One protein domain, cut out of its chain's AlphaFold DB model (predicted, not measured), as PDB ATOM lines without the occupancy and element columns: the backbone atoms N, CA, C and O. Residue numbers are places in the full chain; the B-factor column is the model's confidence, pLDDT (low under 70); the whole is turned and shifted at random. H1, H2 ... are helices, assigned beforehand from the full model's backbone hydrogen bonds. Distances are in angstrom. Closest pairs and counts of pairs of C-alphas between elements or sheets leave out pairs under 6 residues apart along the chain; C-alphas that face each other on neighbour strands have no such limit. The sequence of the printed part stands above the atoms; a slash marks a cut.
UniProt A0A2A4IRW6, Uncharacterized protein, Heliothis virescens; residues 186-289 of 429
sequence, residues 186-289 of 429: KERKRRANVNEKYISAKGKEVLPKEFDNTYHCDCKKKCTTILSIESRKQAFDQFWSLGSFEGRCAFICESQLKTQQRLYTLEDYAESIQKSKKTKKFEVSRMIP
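What this domain is: This is residues 186 to 289 of the 429 residues of an uncharacterized protein of Heliothis virescens (UniProt A0A2A4IRW6). The helices make a flat, loosely joined zigzag: H4 lies in the middle, H3 turns back from its first end, and H5 packs steeply on its later half. H1 stands at the corner where H3 turns into H4, and a long link runs from it in a narrow loop and then back beside H3 to the small H2 at the far end of H3. The 104 printed residues include five named helices, in the order H1 H2 H3 H4 H5, and no named strand. The class is all helix, though under half of the residues, 50 of 104, are in named elements. The whole is loose, with a radius of gyration of the C-alphas of 16.7 A and spans of 48 by 38 by 21 A.

How they stand to each other: H4, residues 245 to 259, touches H5, residues 266 to 275, with its residues 253 to 257 alone. Their closest C-alphas, those of Cys 253 and Ile 273, are 5.9 A apart, and they run opposite ways at a steep tilt of 61 degrees. H4 and H3, residues 229 to 241, form a helical hairpin but only just touch, with 3 pairs of C-alphas within 8 A, between residues 239 to 240 and 248 to 251. The closest C-alphas are those of Phe 239 and Arg 248, 6.0 A apart; the two helices run opposite ways at 38 degrees, only just a steep tilt. H1, residues 186 to 193, is close to but not clearly touching H4, the closest C-alphas being those of Asn 193 and Phe 245 at 6.2 A. H2, residues 223 to 226, and H3 meet only through their link. H3 and H5 are apart. In H1, H3 and H5 every O i to N i+4 pair is within hydrogen-bond range, in H4 10 of 11 are, and H2 is too short for such a pair.

Where its parts are: H4 is the longest helix, 21.9 A from C-alpha 245 at (-2.251, 16.194, 15.276) to C-alpha 259. H3 measures 18.3 A, H5 14.1 A, H1 10.8 A and H2 5.1 A. H1 begins at C-alpha 186 (5.450, 22.198, 6.996), and H5 ends at C-alpha 275 (-18.811, 11.209, 19.259).

The domain as a whole: The two C-alphas farthest apart, those of Thr 214 and Pro 289, are 51.5 A apart. The link from H1 to H2 is long, 29 residues, and in it residues 198 to 199 pair antiparallel with 205 to 206. Residues 276 to 289 hold no named element. The printed part has no cut, its mean pLDDT is 93.6, and no printed residue is under 70.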
ATOM      1  N   LYS A 186       5.048  23.345   6.164       93.00
ATOM      2  CA  LYS A 186       5.450  22.198   6.996       93.00
ATOM      3  C   LYS A 186       5.862  22.667   8.391       93.00
ATOM      4  O   LYS A 186       5.237  22.260   9.362       93.00
ATOM      5  N   GLU A 187       6.775  23.632   8.470       94.88
ATOM      6  CA  GLU A 187       7.227  24.196   9.745       94.88
ATOM      7  C   GLU A 187       6.089  24.869  10.517       94.88
ATOM      8  O   GLU A 187       5.905  24.623  11.703       94.88
ATOM      9  N   ARG A 188       5.228  25.634   9.837       95.69
ATOM     10  CA  ARG A 188       4.046  26.217  10.487       95.69
ATOM     11  C   ARG A 188       3.116  25.152  11.084       95.69
ATOM     12  O   ARG A 188       2.534  25.389  12.137       95.69
ATOM     13  N   LYS A 189       2.933  24.014  10.399       95.88
ATOM     14  CA  LYS A 189       2.125  22.892  10.907       95.88
ATOM     15  C   LYS A 189       2.796  22.268  12.133       95.88
ATOM     16  O   LYS A 189       2.099  22.078  13.123       95.88
ATOM     17  N   ARG A 190       4.113  22.017  12.078       95.38
ATOM     18  CA  ARG A 190       4.908  21.501  13.207       95.38
ATOM     19  C   ARG A 190       4.742  22.402  14.428       95.38
ATOM     20  O   ARG A 190       4.182  21.957  15.422       95.38
ATOM     21  N   ARG A 191       5.070  23.695  14.303       96.31
ATOM     22  CA  ARG A 191       4.937  24.694  15.381       96.31
ATOM     23  C   ARG A 191       3.535  24.747  15.983       96.31
ATOM     24  O   ARG A 191       3.380  24.742  17.195       96.31
ATOM     25  N   ALA A 192       2.500  24.732  15.142       96.31
ATOM     26  CA  ALA A 192       1.114  24.725  15.605       96.31
ATOM     27  C   ALA A 192       0.711  23.430  16.341       96.31
ATOM     28  O   ALA A 192      -0.270  23.439  17.090       96.31
ATOM     29  N   ASN A 193       1.406  22.313  16.112       95.38
ATOM     30  CA  ASN A 193       1.171  21.066  16.833       95.38
ATOM     31  C   ASN A 193       1.891  21.034  18.187       95.38
ATOM     32  O   ASN A 193       1.266  20.609  19.151       95.38
ATOM     33  N   VAL A 194       3.122  21.554  18.269       95.44
ATOM     34  CA  VAL A 194       3.926  21.648  19.510       95.44
ATOM     35  C   VAL A 194       3.638  22.908  20.344       95.44
ATOM     36  O   VAL A 194       4.368  23.225  21.273       95.44
ATOM     37  N   ASN A 195       2.579  23.654  20.011       97.25
ATOM     38  CA  ASN A 195       2.192  24.903  20.681       97.25
ATOM     39  C   ASN A 195       3.231  26.045  20.609       97.25
ATOM     40  O   ASN A 195       3.221  26.943  21.443       97.25
ATOM     41  N   GLU A 196       4.122  26.056  19.619       96.88
ATOM     42  CA  GLU A 196       5.118  27.118  19.442       96.88
ATOM     43  C   GLU A 196       4.539  28.343  18.710       96.88
ATOM     44  O   GLU A 196       3.598  28.247  17.916       96.88
ATOM     45  N   LYS A 197       5.168  29.510  18.901       97.81
ATOM     46  CA  LYS A 197       4.848  30.749  18.175       97.81
ATOM     47  C   LYS A 197       5.032  30.569  16.663       97.81
ATOM     48  O   LYS A 197       6.108  30.178  16.196       97.81
ATOM     49  N   TYR A 198       4.030  30.950  15.869       97.00
ATOM     50  CA  TYR A 198       4.105  30.884  14.403       97.00
ATOM     51  C   TYR A 198       3.377  32.035  13.700       97.00
ATOM     52  O   TYR A 198       2.510  32.696  14.265       97.00
ATOM     53  N   ILE A 199       3.695  32.265  12.426       96.56
ATOM     54  CA  ILE A 199       3.021  33.257  11.582       96.56
ATOM     55  C   ILE A 199       1.961  32.540  10.742       96.56
ATOM     56  O   ILE A 199       2.244  31.664   9.921       96.56
ATOM     57  N   SER A 200       0.695  32.900  10.938       95.62
ATOM     58  CA  SER A 200      -0.425  32.363  10.162       95.62
ATOM     59  C   SER A 200      -0.275  32.649   8.660       95.62
ATOM     60  O   SER A 200       0.417  33.569   8.236       95.62
ATOM     61  N   ALA A 201      -1.014  31.925   7.812       91.00
ATOM     62  CA  ALA A 201      -1.022  32.175   6.362       91.00
ATOM     63  C   ALA A 201      -1.466  33.604   5.970       91.00
ATOM     64  O   ALA A 201      -1.267  34.023   4.828       91.00
ATOM     65  N   LYS A 202      -2.078  34.349   6.903       92.38
ATOM     66  CA  LYS A 202      -2.489  35.750   6.737       92.38
ATOM     67  C   LYS A 202      -1.407  36.755   7.168       92.38
ATOM     68  O   LYS A 202      -1.675  37.947   7.091       92.38
ATOM     69  N   GLY A 203      -0.239  36.298   7.624       93.25
ATOM     70  CA  GLY A 203       0.825  37.154   8.163       93.25
ATOM     71  C   GLY A 203       0.612  37.575   9.620       93.25
ATOM     72  O   GLY A 203       1.394  38.353  10.143       93.25
ATOM     73  N   LYS A 204      -0.440  37.079  10.289       96.12
ATOM     74  CA  LYS A 204      -0.677  37.361  11.712       96.12
ATOM     75  C   LYS A 204       0.130  36.410  12.577       96.12
ATOM     76  O   LYS A 204       0.043  35.200  12.349       96.12
ATOM     77  N   GLU A 205       0.836  36.951  13.556       97.00
ATOM     78  CA  GLU A 205       1.487  36.182  14.606       97.00
ATOM     79  C   GLU A 205       0.447  35.461  15.476       97.00
ATOM     80  O   GLU A 205      -0.584  36.032  15.836       97.00
ATOM     81  N   VAL A 206       0.703  34.189  15.764       97.81
ATOM     82  CA  VAL A 206      -0.060  33.355  16.689       97.81
ATOM     83  C   VAL A 206       0.895  32.960  17.807       97.81
ATOM     84  O   VAL A 206       1.893  32.284  17.552       97.81
ATOM     85  N   LEU A 207       0.605  33.429  19.020       98.06
ATOM     86  CA  LEU A 207       1.371  33.106  20.220       98.06
ATOM     87  C   LEU A 207       1.083  31.666  20.686       98.06
ATOM     88  O   LEU A 207       0.012  31.133  20.368       98.06
ATOM     89  N   PRO A 208       2.015  31.046  21.437       98.00
ATOM     90  CA  PRO A 208       1.755  29.822  22.184       98.00
ATOM     91  C   PRO A 208       0.498  29.967  23.032       98.00
ATOM     92  O   PRO A 208       0.220  31.038  23.572       98.00
ATOM     93  N   LYS A 209      -0.279  28.894  23.153       97.62
ATOM     94  CA  LYS A 209      -1.376  28.874  24.119       97.62
ATOM     95  C   LYS A 209      -0.799  28.711  25.513       97.62
ATOM     96  O   LYS A 209       0.048  27.848  25.718       97.62
ATOM     97  N   GLU A 210      -1.315  29.480  26.452       97.44
ATOM     98  CA  GLU A 210      -0.974  29.378  27.866       97.44
ATOM     99  C   GLU A 210      -2.160  28.789  28.633       97.44
ATOM    100  O   GLU A 210      -3.319  28.919  28.220       97.44
ATOM    101  N   PHE A 211      -1.869  28.095  29.731       97.69
ATOM    102  CA  PHE A 211      -2.900  27.584  30.620       97.69
ATOM    103  C   PHE A 211      -3.493  28.740  31.435       97.69
ATOM    104  O   PHE A 211      -2.816  29.329  32.273       97.69
ATOM    105  N   ASP A 212      -4.768  29.046  31.203       96.88
ATOM    106  CA  ASP A 212      -5.495  30.090  31.923       96.88
ATOM    107  C   ASP A 212      -6.227  29.501  33.138       96.88
ATOM    108  O   ASP A 212      -7.227  28.785  33.000       96.88
ATOM    109  N   ASN A 213      -5.738  29.807  34.345       95.88
ATOM    110  CA  ASN A 213      -6.375  29.349  35.581       95.88
ATOM    111  C   ASN A 213      -7.707  30.068  35.867       95.88
ATOM    112  O   ASN A 213      -8.545  29.514  36.587       95.88
ATOM    113  N   THR A 214      -7.914  31.252  35.278       96.56
ATOM    114  CA  THR A 214      -9.087  32.104  35.500       96.56
ATOM    115  C   THR A 214     -10.275  31.650  34.663       96.56
ATOM    116  O   THR A 214     -11.417  31.994  34.965       96.56
ATOM    117  N   TYR A 215     -10.036  30.808  33.651       94.19
ATOM    118  CA  TYR A 215     -11.090  30.286  32.799       94.19
ATOM    119  C   TYR A 215     -12.132  29.496  33.607       94.19
ATOM    120  O   TYR A 215     -11.862  28.451  34.220       94.19
ATOM    121  N   HIS A 216     -13.366  29.989  33.565       93.19
ATOM    122  CA  HIS A 216     -14.538  29.340  34.134       93.19
ATOM    123  C   HIS A 216     -15.356  28.710  33.013       93.19
ATOM    124  O   HIS A 216     -15.815  29.371  32.086       93.19
ATOM    125  N   CYS A 217     -15.478  27.383  33.058       92.75
ATOM    126  CA  CYS A 217     -16.197  26.641  32.041       92.75
ATOM    127  C   CYS A 217     -17.696  26.623  32.359       92.75
ATOM    128  O   CYS A 217     -18.119  25.913  33.271       92.75
ATOM    129  N   ASP A 218     -18.505  27.280  31.528       91.94
ATOM    130  CA  ASP A 218     -19.973  27.349  31.674       91.94
ATOM    131  C   ASP A 218     -20.712  26.059  31.263       91.94
ATOM    132  O   ASP A 218     -21.906  26.052  30.955       91.94
ATOM    133  N   CYS A 219     -20.013  24.925  31.191       90.69
ATOM    134  CA  CYS A 219     -20.651  23.672  30.815       90.69
ATOM    135  C   CYS A 219     -21.510  23.116  31.963       90.69
ATOM    136  O   CYS A 219     -21.187  23.243  33.142       90.69
ATOM    137  N   LYS A 220     -22.566  22.369  31.614       93.94
ATOM    138  CA  LYS A 220     -23.466  21.714  32.588       93.94
ATOM    139  C   LYS A 220     -22.750  20.775  33.570       93.94
ATOM    140  O   LYS A 220     -23.298  20.468  34.621       93.94
ATOM    141  N   LYS A 221     -21.547  20.304  33.221       88.31
ATOM    142  CA  LYS A 221     -20.733  19.416  34.059       88.31
ATOM    143  C   LYS A 221     -19.912  20.164  35.117       88.31
ATOM    144  O   LYS A 221     -19.262  19.497  35.903       88.31
ATOM    145  N   LYS A 222     -19.916  21.506  35.142       92.94
ATOM    146  CA  LYS A 222     -19.163  22.323  36.115       92.94
ATOM    147  C   LYS A 222     -17.680  21.912  36.226       92.94
ATOM    148  O   LYS A 222     -17.139  21.808  37.322       92.94
ATOM    149  N   CYS A 223     -17.013  21.666  35.090       91.69
ATOM    150  CA  CYS A 223     -15.660  21.087  35.053       91.69
ATOM    151  C   CYS A 223     -14.624  21.855  35.889       91.69
ATOM    152  O   CYS A 223     -13.731  21.233  36.449       91.69
ATOM    153  N   THR A 224     -14.740  23.183  35.985       94.19
ATOM    154  CA  THR A 224     -13.826  24.019  36.781       94.19
ATOM    155  C   THR A 224     -13.939  23.756  38.287       94.19
ATOM    156  O   THR A 224     -12.955  23.926  38.994       94.19
ATOM    157  N   THR A 225     -15.111  23.338  38.771       94.94
ATOM    158  CA  THR A 225     -15.348  23.013  40.188       94.94
ATOM    159  C   THR A 225     -14.943  21.579  40.514       94.94
ATOM    160  O   THR A 225     -14.481  21.314  41.615       94.94
ATOM    161  N   ILE A 226     -15.128  20.653  39.567       94.38
ATOM    162  CA  ILE A 226     -14.842  19.226  39.777       94.38
ATOM    163  C   ILE A 226     -13.345  18.927  39.646       94.38
ATOM    164  O   ILE A 226     -12.811  18.125  40.401       94.38
ATOM    165  N   LEU A 227     -12.667  19.542  38.673       95.31
ATOM    166  CA  LEU A 227     -11.256  19.276  38.404       95.31
ATOM    167  C   LEU A 227     -10.369  20.319  39.079       95.31
ATOM    168  O   LEU A 227     -10.529  21.523  38.850       95.31
ATOM    169  N   SER A 228      -9.374  19.842  39.829       96.44
ATOM    170  CA  SER A 228      -8.347  20.701  40.414       96.44
ATOM    171  C   SER A 228      -7.593  21.475  39.325       96.44
ATOM    172  O   SER A 228      -7.545  21.096  38.147       96.44
ATOM    173  N   ILE A 229      -7.008  22.609  39.712       96.50
ATOM    174  CA  ILE A 229      -6.198  23.435  38.806       96.50
ATOM    175  C   ILE A 229      -5.006  22.623  38.277       96.50
ATOM    176  O   ILE A 229      -4.702  22.689  37.087       96.50
ATOM    177  N   GLU A 230      -4.392  21.814  39.138       97.31
ATOM    178  CA  GLU A 230      -3.248  20.959  38.815       97.31
ATOM    179  C   GLU A 230      -3.600  19.903  37.769       97.31
ATOM    180  O   GLU A 230      -2.924  19.820  36.747       97.31
ATOM    181  N   SER A 231      -4.704  19.168  37.944       95.44
ATOM    182  CA  SER A 231      -5.135  18.159  36.969       95.44
ATOM    183  C   SER A 231      -5.482  18.781  35.615       95.44
ATOM    184  O   SER A 231      -5.173  18.215  34.566       95.44
ATOM    185  N   ARG A 232      -6.089  19.977  35.608       95.94
ATOM    186  CA  ARG A 232      -6.365  20.713  34.362       95.94
ATOM    187  C   ARG A 232      -5.077  21.142  33.657       95.94
ATOM    188  O   ARG A 232      -5.011  21.041  32.431       95.94
ATOM    189  N   LYS A 233      -4.071  21.594  34.411       97.19
ATOM    190  CA  LYS A 233      -2.757  21.964  33.874       97.19
ATOM    191  C   LYS A 233      -2.011  20.739  33.343       97.19
ATOM    192  O   LYS A 233      -1.538  20.770  32.217       97.19
ATOM    193  N   GLN A 234      -2.008  19.634  34.085       97.00
ATOM    194  CA  GLN A 234      -1.397  18.379  33.649       97.00
ATOM    195  C   GLN A 234      -2.005  17.884  32.330       97.00
ATOM    196  O   GLN A 234      -1.271  17.542  31.409       97.00
ATOM    197  N   ALA A 235      -3.336  17.900  32.201       95.94
ATOM    198  CA  ALA A 235      -4.003  17.529  30.953       95.94
ATOM    199  C   ALA A 235      -3.663  18.488  29.797       95.94
ATOM    200  O   ALA A 235      -3.557  18.057  28.650       95.94
ATOM    201  N   PHE A 236      -3.487  19.784  30.082       97.12
ATOM    202  CA  PHE A 236      -3.034  20.765  29.095       97.12
ATOM    203  C   PHE A 236      -1.605  20.467  28.619       97.12
ATOM    204  O   PHE A 236      -1.372  20.417  27.411       97.12
ATOM    205  N   ASP A 237      -0.683  20.223  29.549       96.94
ATOM    206  CA  ASP A 237       0.723  19.939  29.255       96.94
ATOM    207  C   ASP A 237       0.859  18.626  28.468       96.94
ATOM    208  O   ASP A 237       1.481  18.610  27.406       96.94
ATOM    209  N   GLN A 238       0.176  17.562  28.913       96.38
ATOM    210  CA  GLN A 238       0.109  16.279  28.201       96.38
ATOM    211  C   GLN A 238      -0.464  16.427  26.790       96.38
ATOM    212  O   GLN A 238       0.036  15.831  25.845       96.38
ATOM    213  N   PHE A 239      -1.514  17.231  26.613       96.94
ATOM    214  CA  PHE A 239      -2.117  17.420  25.297       96.94
ATOM    215  C   PHE A 239      -1.148  18.078  24.304       96.94
ATOM    216  O   PHE A 239      -1.130  17.715  23.125       96.94
ATOM    217  N   TRP A 240      -0.350  19.050  24.746       96.56
ATOM    218  CA  TRP A 240       0.591  19.755  23.870       96.56
ATOM    219  C   TRP A 240       1.939  19.048  23.716       96.56
ATOM    220  O   TRP A 240       2.565  19.209  22.667       96.56
ATOM    221  N   SER A 241       2.348  18.213  24.677       95.88
ATOM    222  CA  SER A 241       3.584  17.423  24.586       95.88
ATOM    223  C   SER A 241       3.544  16.353  23.490       95.88
ATOM    224  O   SER A 241       4.592  15.884  23.066       95.88
ATOM    225  N   LEU A 242       2.356  15.983  22.994       95.44
ATOM    226  CA  LEU A 242       2.183  14.955  21.957       95.44
ATOM    227  C   LEU A 242       2.748  15.345  20.583       95.44
ATOM    228  O   LEU A 242       2.863  14.475  19.725       95.44
ATOM    229  N   GLY A 243       3.009  16.635  20.330       93.38
ATOM    230  CA  GLY A 243       3.715  17.143  19.138       93.38
ATOM    231  C   GLY A 243       3.057  16.917  17.766       93.38
ATOM    232  O   GLY A 243       3.408  17.577  16.786       93.38
ATOM    233  N   SER A 244       2.031  16.073  17.683       94.69
ATOM    234  CA  SER A 244       1.351  15.660  16.456       94.69
ATOM    235  C   SER A 244      -0.151  15.967  16.501       94.69
ATOM    236  O   SER A 244      -0.759  16.228  17.547       94.69
ATOM    237  N   PHE A 245      -0.795  16.023  15.333       92.69
ATOM    238  CA  PHE A 245      -2.251  16.194  15.276       92.69
ATOM    239  C   PHE A 245      -2.961  14.886  15.642       92.69
ATOM    240  O   PHE A 245      -3.984  14.897  16.325       92.69
ATOM    241  N   GLU A 246      -2.379  13.783  15.197       92.19
ATOM    242  CA  GLU A 246      -2.815  12.412  15.379       92.19
ATOM    243  C   GLU A 246      -2.741  12.027  16.860       92.19
ATOM    244  O   GLU A 246      -3.760  11.615  17.413       92.19
ATOM    245  N   GLY A 247      -1.621  12.307  17.540       92.94
ATOM    246  CA  GLY A 247      -1.482  12.094  18.985       92.94
ATOM    247  C   GLY A 247      -2.529  12.868  19.786       92.94
ATOM    248  O   GLY A 247      -3.239  12.298  20.611       92.94
ATOM    249  N   ARG A 248      -2.748  14.150  19.465       94.12
ATOM    250  CA  ARG A 248      -3.811  14.957  20.101       94.12
ATOM    251  C   ARG A 248      -5.215  14.408  19.855       94.12
ATOM    252  O   ARG A 248      -6.077  14.509  20.727       94.12
ATOM    253  N   CYS A 249      -5.472  13.850  18.672       90.69
ATOM    254  CA  CYS A 249      -6.736  13.176  18.384       90.69
ATOM    255  C   CYS A 249      -6.892  11.906  19.225       90.69
ATOM    256  O   CYS A 249      -7.959  11.716  19.806       90.69
ATOM    257  N   ALA A 250      -5.840  11.091  19.327       91.12
ATOM    258  CA  ALA A 250      -5.823   9.879  20.140       91.12
ATOM    259  C   ALA A 250      -6.081  10.192  21.622       91.12
ATOM    260  O   ALA A 250      -6.974   9.590  22.213       91.12
ATOM    261  N   PHE A 251      -5.419  11.211  22.177       94.94
ATOM    262  CA  PHE A 251      -5.629  11.662  23.558       94.94
ATOM    263  C   PHE A 251      -7.088  12.049  23.844       94.94
ATOM    264  O   PHE A 251      -7.648  11.701  24.886       94.94
ATOM    265  N   ILE A 252      -7.743  12.749  22.907       91.56
ATOM    266  CA  ILE A 252      -9.167  13.105  23.034       91.56
ATOM    267  C   ILE A 252     -10.045  11.848  23.010       91.56
ATOM    268  O   ILE A 252     -10.959  11.742  23.830       91.56
ATOM    269  N   CYS A 253      -9.789  10.910  22.093       88.94
ATOM    270  CA  CYS A 253     -10.531   9.650  22.012       88.94
ATOM    271  C   CYS A 253     -10.373   8.827  23.296       88.94
ATOM    272  O   CYS A 253     -11.372   8.425  23.885       88.94
ATOM    273  N   GLU A 254      -9.142   8.648  23.771       90.88
ATOM    274  CA  GLU A 254      -8.828   7.921  25.002       90.88
ATOM    275  C   GLU A 254      -9.528   8.544  26.215       90.88
ATOM    276  O   GLU A 254     -10.177   7.847  26.994       90.88
ATOM    277  N   SER A 255      -9.476   9.873  26.335       88.44
ATOM    278  CA  SER A 255     -10.159  10.598  27.410       88.44
ATOM    279  C   SER A 255     -11.672  10.363  27.399       88.44
ATOM    280  O   SER A 255     -12.290  10.295  28.457       88.44
ATOM    281  N   GLN A 256     -12.293  10.237  26.221       85.31
ATOM    282  CA  GLN A 256     -13.721   9.917  26.118       85.31
ATOM    283  C   GLN A 256     -14.003   8.460  26.477       85.31
ATOM    284  O   GLN A 256     -14.927   8.208  27.252       85.31
ATOM    285  N   LEU A 257     -13.187   7.527  25.983       85.56
ATOM    286  CA  LEU A 257     -13.320   6.101  26.278       85.56
ATOM    287  C   LEU A 257     -13.220   5.832  27.786       85.56
ATOM    288  O   LEU A 257     -14.082   5.153  28.330       85.56
ATOM    289  N   LYS A 258     -12.271   6.466  28.491       86.56
ATOM    290  CA  LYS A 258     -12.128   6.356  29.958       86.56
ATOM    291  C   LYS A 258     -13.364   6.815  30.737       86.56
ATOM    292  O   LYS A 258     -13.607   6.343  31.840       86.56
ATOM    293  N   THR A 259     -14.151   7.744  30.188       84.00
ATOM    294  CA  THR A 259     -15.377   8.229  30.853       84.00
ATOM    295  C   THR A 259     -16.600   7.364  30.584       84.00
ATOM    296  O   THR A 259     -17.626   7.525  31.249       84.00
ATOM    297  N   GLN A 260     -16.525   6.468  29.602       84.00
ATOM    298  CA  GLN A 260     -17.617   5.568  29.288       84.00
ATOM    299  C   GLN A 260     -17.494   4.315  30.141       84.00
ATOM    300  O   GLN A 260     -16.621   3.485  29.946       84.00
ATOM    301  N   GLN A 261     -18.429   4.165  31.075       82.81
ATOM    302  CA  GLN A 261     -18.510   2.983  31.938       82.81
ATOM    303  C   GLN A 261     -18.890   1.709  31.170       82.81
ATOM    304  O   GLN A 261     -18.795   0.612  31.707       82.81
ATOM    305  N   ARG A 262     -19.373   1.854  29.933       88.50
ATOM    306  CA  ARG A 262     -20.026   0.798  29.174       88.50
ATOM    307  C   ARG A 262     -19.450   0.731  27.763       88.50
ATOM    308  O   ARG A 262     -19.890   1.460  26.880       88.50
ATOM    309  N   LEU A 263     -18.460  -0.136  27.594       92.50
ATOM    310  CA  LEU A 263     -17.784  -0.421  26.333       92.50
ATOM    311  C   LEU A 263     -17.657  -1.938  26.200       92.50
ATOM    312  O   LEU A 263     -16.679  -2.520  26.663       92.50
ATOM    313  N   TYR A 264     -18.677  -2.580  25.631       91.56
ATOM    314  CA  TYR A 264     -18.715  -4.043  25.505       91.56
ATOM    315  C   TYR A 264     -18.770  -4.503  24.049       91.56
ATOM    316  O   TYR A 264     -18.250  -5.563  23.721       91.56
ATOM    317  N   THR A 265     -19.371  -3.706  23.165       92.38
ATOM    318  CA  THR A 265     -19.516  -4.051  21.745       92.38
ATOM    319  C   THR A 265     -18.638  -3.170  20.864       92.38
ATOM    320  O   THR A 265     -18.259  -2.060  21.244       92.38
ATOM    321  N   LEU A 266     -18.319  -3.641  19.658       91.75
ATOM    322  CA  LEU A 266     -17.570  -2.838  18.682       91.75
ATOM    323  C   LEU A 266     -18.340  -1.577  18.283       91.75
ATOM    324  O   LEU A 266     -17.734  -0.539  18.012       91.75
ATOM    325  N   GLU A 267     -19.666  -1.663  18.268       93.62
ATOM    326  CA  GLU A 267     -20.570  -0.557  18.000       93.62
ATOM    327  C   GLU A 267     -20.426   0.537  19.069       93.62
ATOM    328  O   GLU A 267     -20.275   1.705  18.713       93.62
ATOM    329  N   ASP A 268     -20.340   0.171  20.355       93.25
ATOM    330  CA  ASP A 268     -20.099   1.130  21.445       93.25
ATOM    331  C   ASP A 268     -18.777   1.889  21.242       93.25
ATOM    332  O   ASP A 268     -18.723   3.120  21.357       93.25
ATOM    333  N   TYR A 269     -17.708   1.169  20.880       93.38
ATOM    334  CA  TYR A 269     -16.404   1.767  20.582       93.38
ATOM    335  C   TYR A 269     -16.470   2.703  19.371       93.38
ATOM    336  O   TYR A 269     -15.983   3.837  19.437       93.38
ATOM    337  N   ALA A 270     -17.090   2.263  18.275       94.44
ATOM    338  CA  ALA A 270     -17.232   3.063  17.064       94.44
ATOM    339  C   ALA A 270     -18.028   4.348  17.332       94.44
ATOM    340  O   ALA A 270     -17.606   5.440  16.936       94.44
ATOM    341  N   GLU A 271     -19.136   4.247  18.067       94.56
ATOM    342  CA  GLU A 271     -19.931   5.400  18.473       94.56
ATOM    343  C   GLU A 271     -19.148   6.356  19.375       94.56
ATOM    344  O   GLU A 271     -19.241   7.576  19.208       94.56
ATOM    345  N   SER A 272     -18.379   5.823  20.325       93.44
ATOM    346  CA  SER A 272     -17.531   6.612  21.218       93.44
ATOM    347  C   SER A 272     -16.505   7.429  20.444       93.44
ATOM    348  O   SER A 272     -16.429   8.656  20.585       93.44
ATOM    349  N   ILE A 273     -15.784   6.764  19.537       92.12
ATOM    350  CA  ILE A 273     -14.801   7.401  18.664       92.12
ATOM    351  C   ILE A 273     -15.490   8.453  17.794       92.12
ATOM    352  O   ILE A 273     -15.034   9.595  17.754       92.12
ATOM    353  N   GLN A 274     -16.628   8.143  17.171       94.81
ATOM    354  CA  GLN A 274     -17.364   9.094  16.334       94.81
ATOM    355  C   GLN A 274     -17.849  10.328  17.122       94.81
ATOM    356  O   GLN A 274     -17.804  11.453  16.607       94.81
ATOM    357  N   LYS A 275     -18.296  10.146  18.372       93.12
ATOM    358  CA  LYS A 275     -18.811  11.209  19.259       93.12
ATOM    359  C   LYS A 275     -17.712  12.018  19.956       93.12
ATOM    360  O   LYS A 275     -18.004  13.102  20.465       93.12
ATOM    361  N   SER A 276     -16.467  11.543  19.960       89.94
ATOM    362  CA  SER A 276     -15.360  12.179  20.688       89.94
ATOM    363  C   SER A 276     -15.052  13.622  20.249       89.94
ATOM    364  O   SER A 276     -14.614  14.445  21.057       89.94
ATOM    365  N   LYS A 277     -15.354  13.983  18.993       87.38
ATOM    366  CA  LYS A 277     -15.251  15.356  18.476       87.38
ATOM    367  C   LYS A 277     -16.616  16.031  18.381       87.38
ATOM    368  O   LYS A 277     -17.525  15.551  17.709       87.38
ATOM    369  N   LYS A 278     -16.723  17.232  18.968       87.88
ATOM    370  CA  LYS A 278     -17.923  18.086  18.857       87.88
ATOM    371  C   LYS A 278     -18.153  18.588  17.429       87.88
ATOM    372  O   LYS A 278     -19.290  18.690  16.984       87.88
ATOM    373  N   THR A 279     -17.076  18.927  16.723       92.00
ATOM    374  CA  THR A 279     -17.104  19.429  15.346       92.00
ATOM    375  C   THR A 279     -16.274  18.511  14.461       92.00
ATOM    376  O   THR A 279     -15.196  18.088  14.868       92.00
ATOM    377  N   LYS A 280     -16.770  18.211  13.250       92.00
ATOM    378  CA  LYS A 280     -16.152  17.241  12.325       92.00
ATOM    379  C   LYS A 280     -15.893  15.894  13.015       92.00
ATOM    380  O   LYS A 280     -14.756  15.563  13.348       92.00
ATOM    381  N   LYS A 281     -16.986  15.169  13.267       94.06
ATOM    382  CA  LYS A 281     -16.963  13.818  13.840       94.06
ATOM    383  C   LYS A 281     -15.985  12.931  13.070       94.06
ATOM    384  O   LYS A 281     -15.811  13.120  11.867       94.06
ATOM    385  N   PHE A 282     -15.350  11.997  13.771       91.19
ATOM    386  CA  PHE A 282     -14.496  11.016  13.114       91.19
ATOM    387  C   PHE A 282     -15.333  10.125  12.197       91.19
ATOM    388  O   PHE A 282     -16.458   9.758  12.535       91.19
ATOM    389  N   GLU A 283     -14.780   9.805  11.035       95.12
ATOM    390  CA  GLU A 283     -15.309   8.762  10.169       95.12
ATOM    391  C   GLU A 283     -14.707   7.440  10.635       95.12
ATOM    392  O   GLU A 283     -13.485   7.316  10.740       95.12
ATOM    393  N   VAL A 284     -15.568   6.497  11.007       95.12
ATOM    394  CA  VAL A 284     -15.159   5.186  11.509       95.12
ATOM    395  C   VAL A 284     -15.572   4.159  10.468       95.12
ATOM    396  O   VAL A 284     -16.763   3.924  10.272       95.12
ATOM    397  N   SER A 285     -14.585   3.565   9.804       95.00
ATOM    398  CA  SER A 285     -14.796   2.496   8.829       95.00
ATOM    399  C   SER A 285     -14.557   1.150   9.500       95.00
ATOM    400  O   SER A 285     -13.456   0.879   9.980       95.00
ATOM    401  N   ARG A 286     -15.590   0.304   9.548       92.75
ATOM    402  CA  ARG A 286     -15.480  -1.073  10.042       92.75
ATOM    403  C   ARG A 286     -14.929  -1.955   8.929       92.75
ATOM    404  O   ARG A 286     -15.514  -1.996   7.854       92.75
ATOM    405  N   MET A 287     -13.851  -2.678   9.215       92.69
ATOM    406  CA  MET A 287     -13.354  -3.711   8.312       92.69
ATOM    407  C   MET A 287     -14.239  -4.956   8.401       92.69
ATOM    408  O   MET A 287     -14.563  -5.415   9.504       92.69
ATOM    409  N   ILE A 288     -14.629  -5.494   7.249       92.75
ATOM    410  CA  ILE A 288     -15.356  -6.763   7.130       92.75
ATOM    411  C   ILE A 288     -14.387  -7.909   6.783       92.75
ATOM    412  O   ILE A 288     -13.272  -7.644   6.337       92.75
ATOM    413  N   PRO A 289     -14.765  -9.189   6.978       90.69
ATOM    414  CA  PRO A 289     -13.881 -10.318   6.670       90.69
ATOM    415  C   PRO A 289     -13.336 -10.320   5.232       90.69
ATOM    416  O   PRO A 289     -12.178 -10.660   5.033       90.69
TER     417      PRO A 289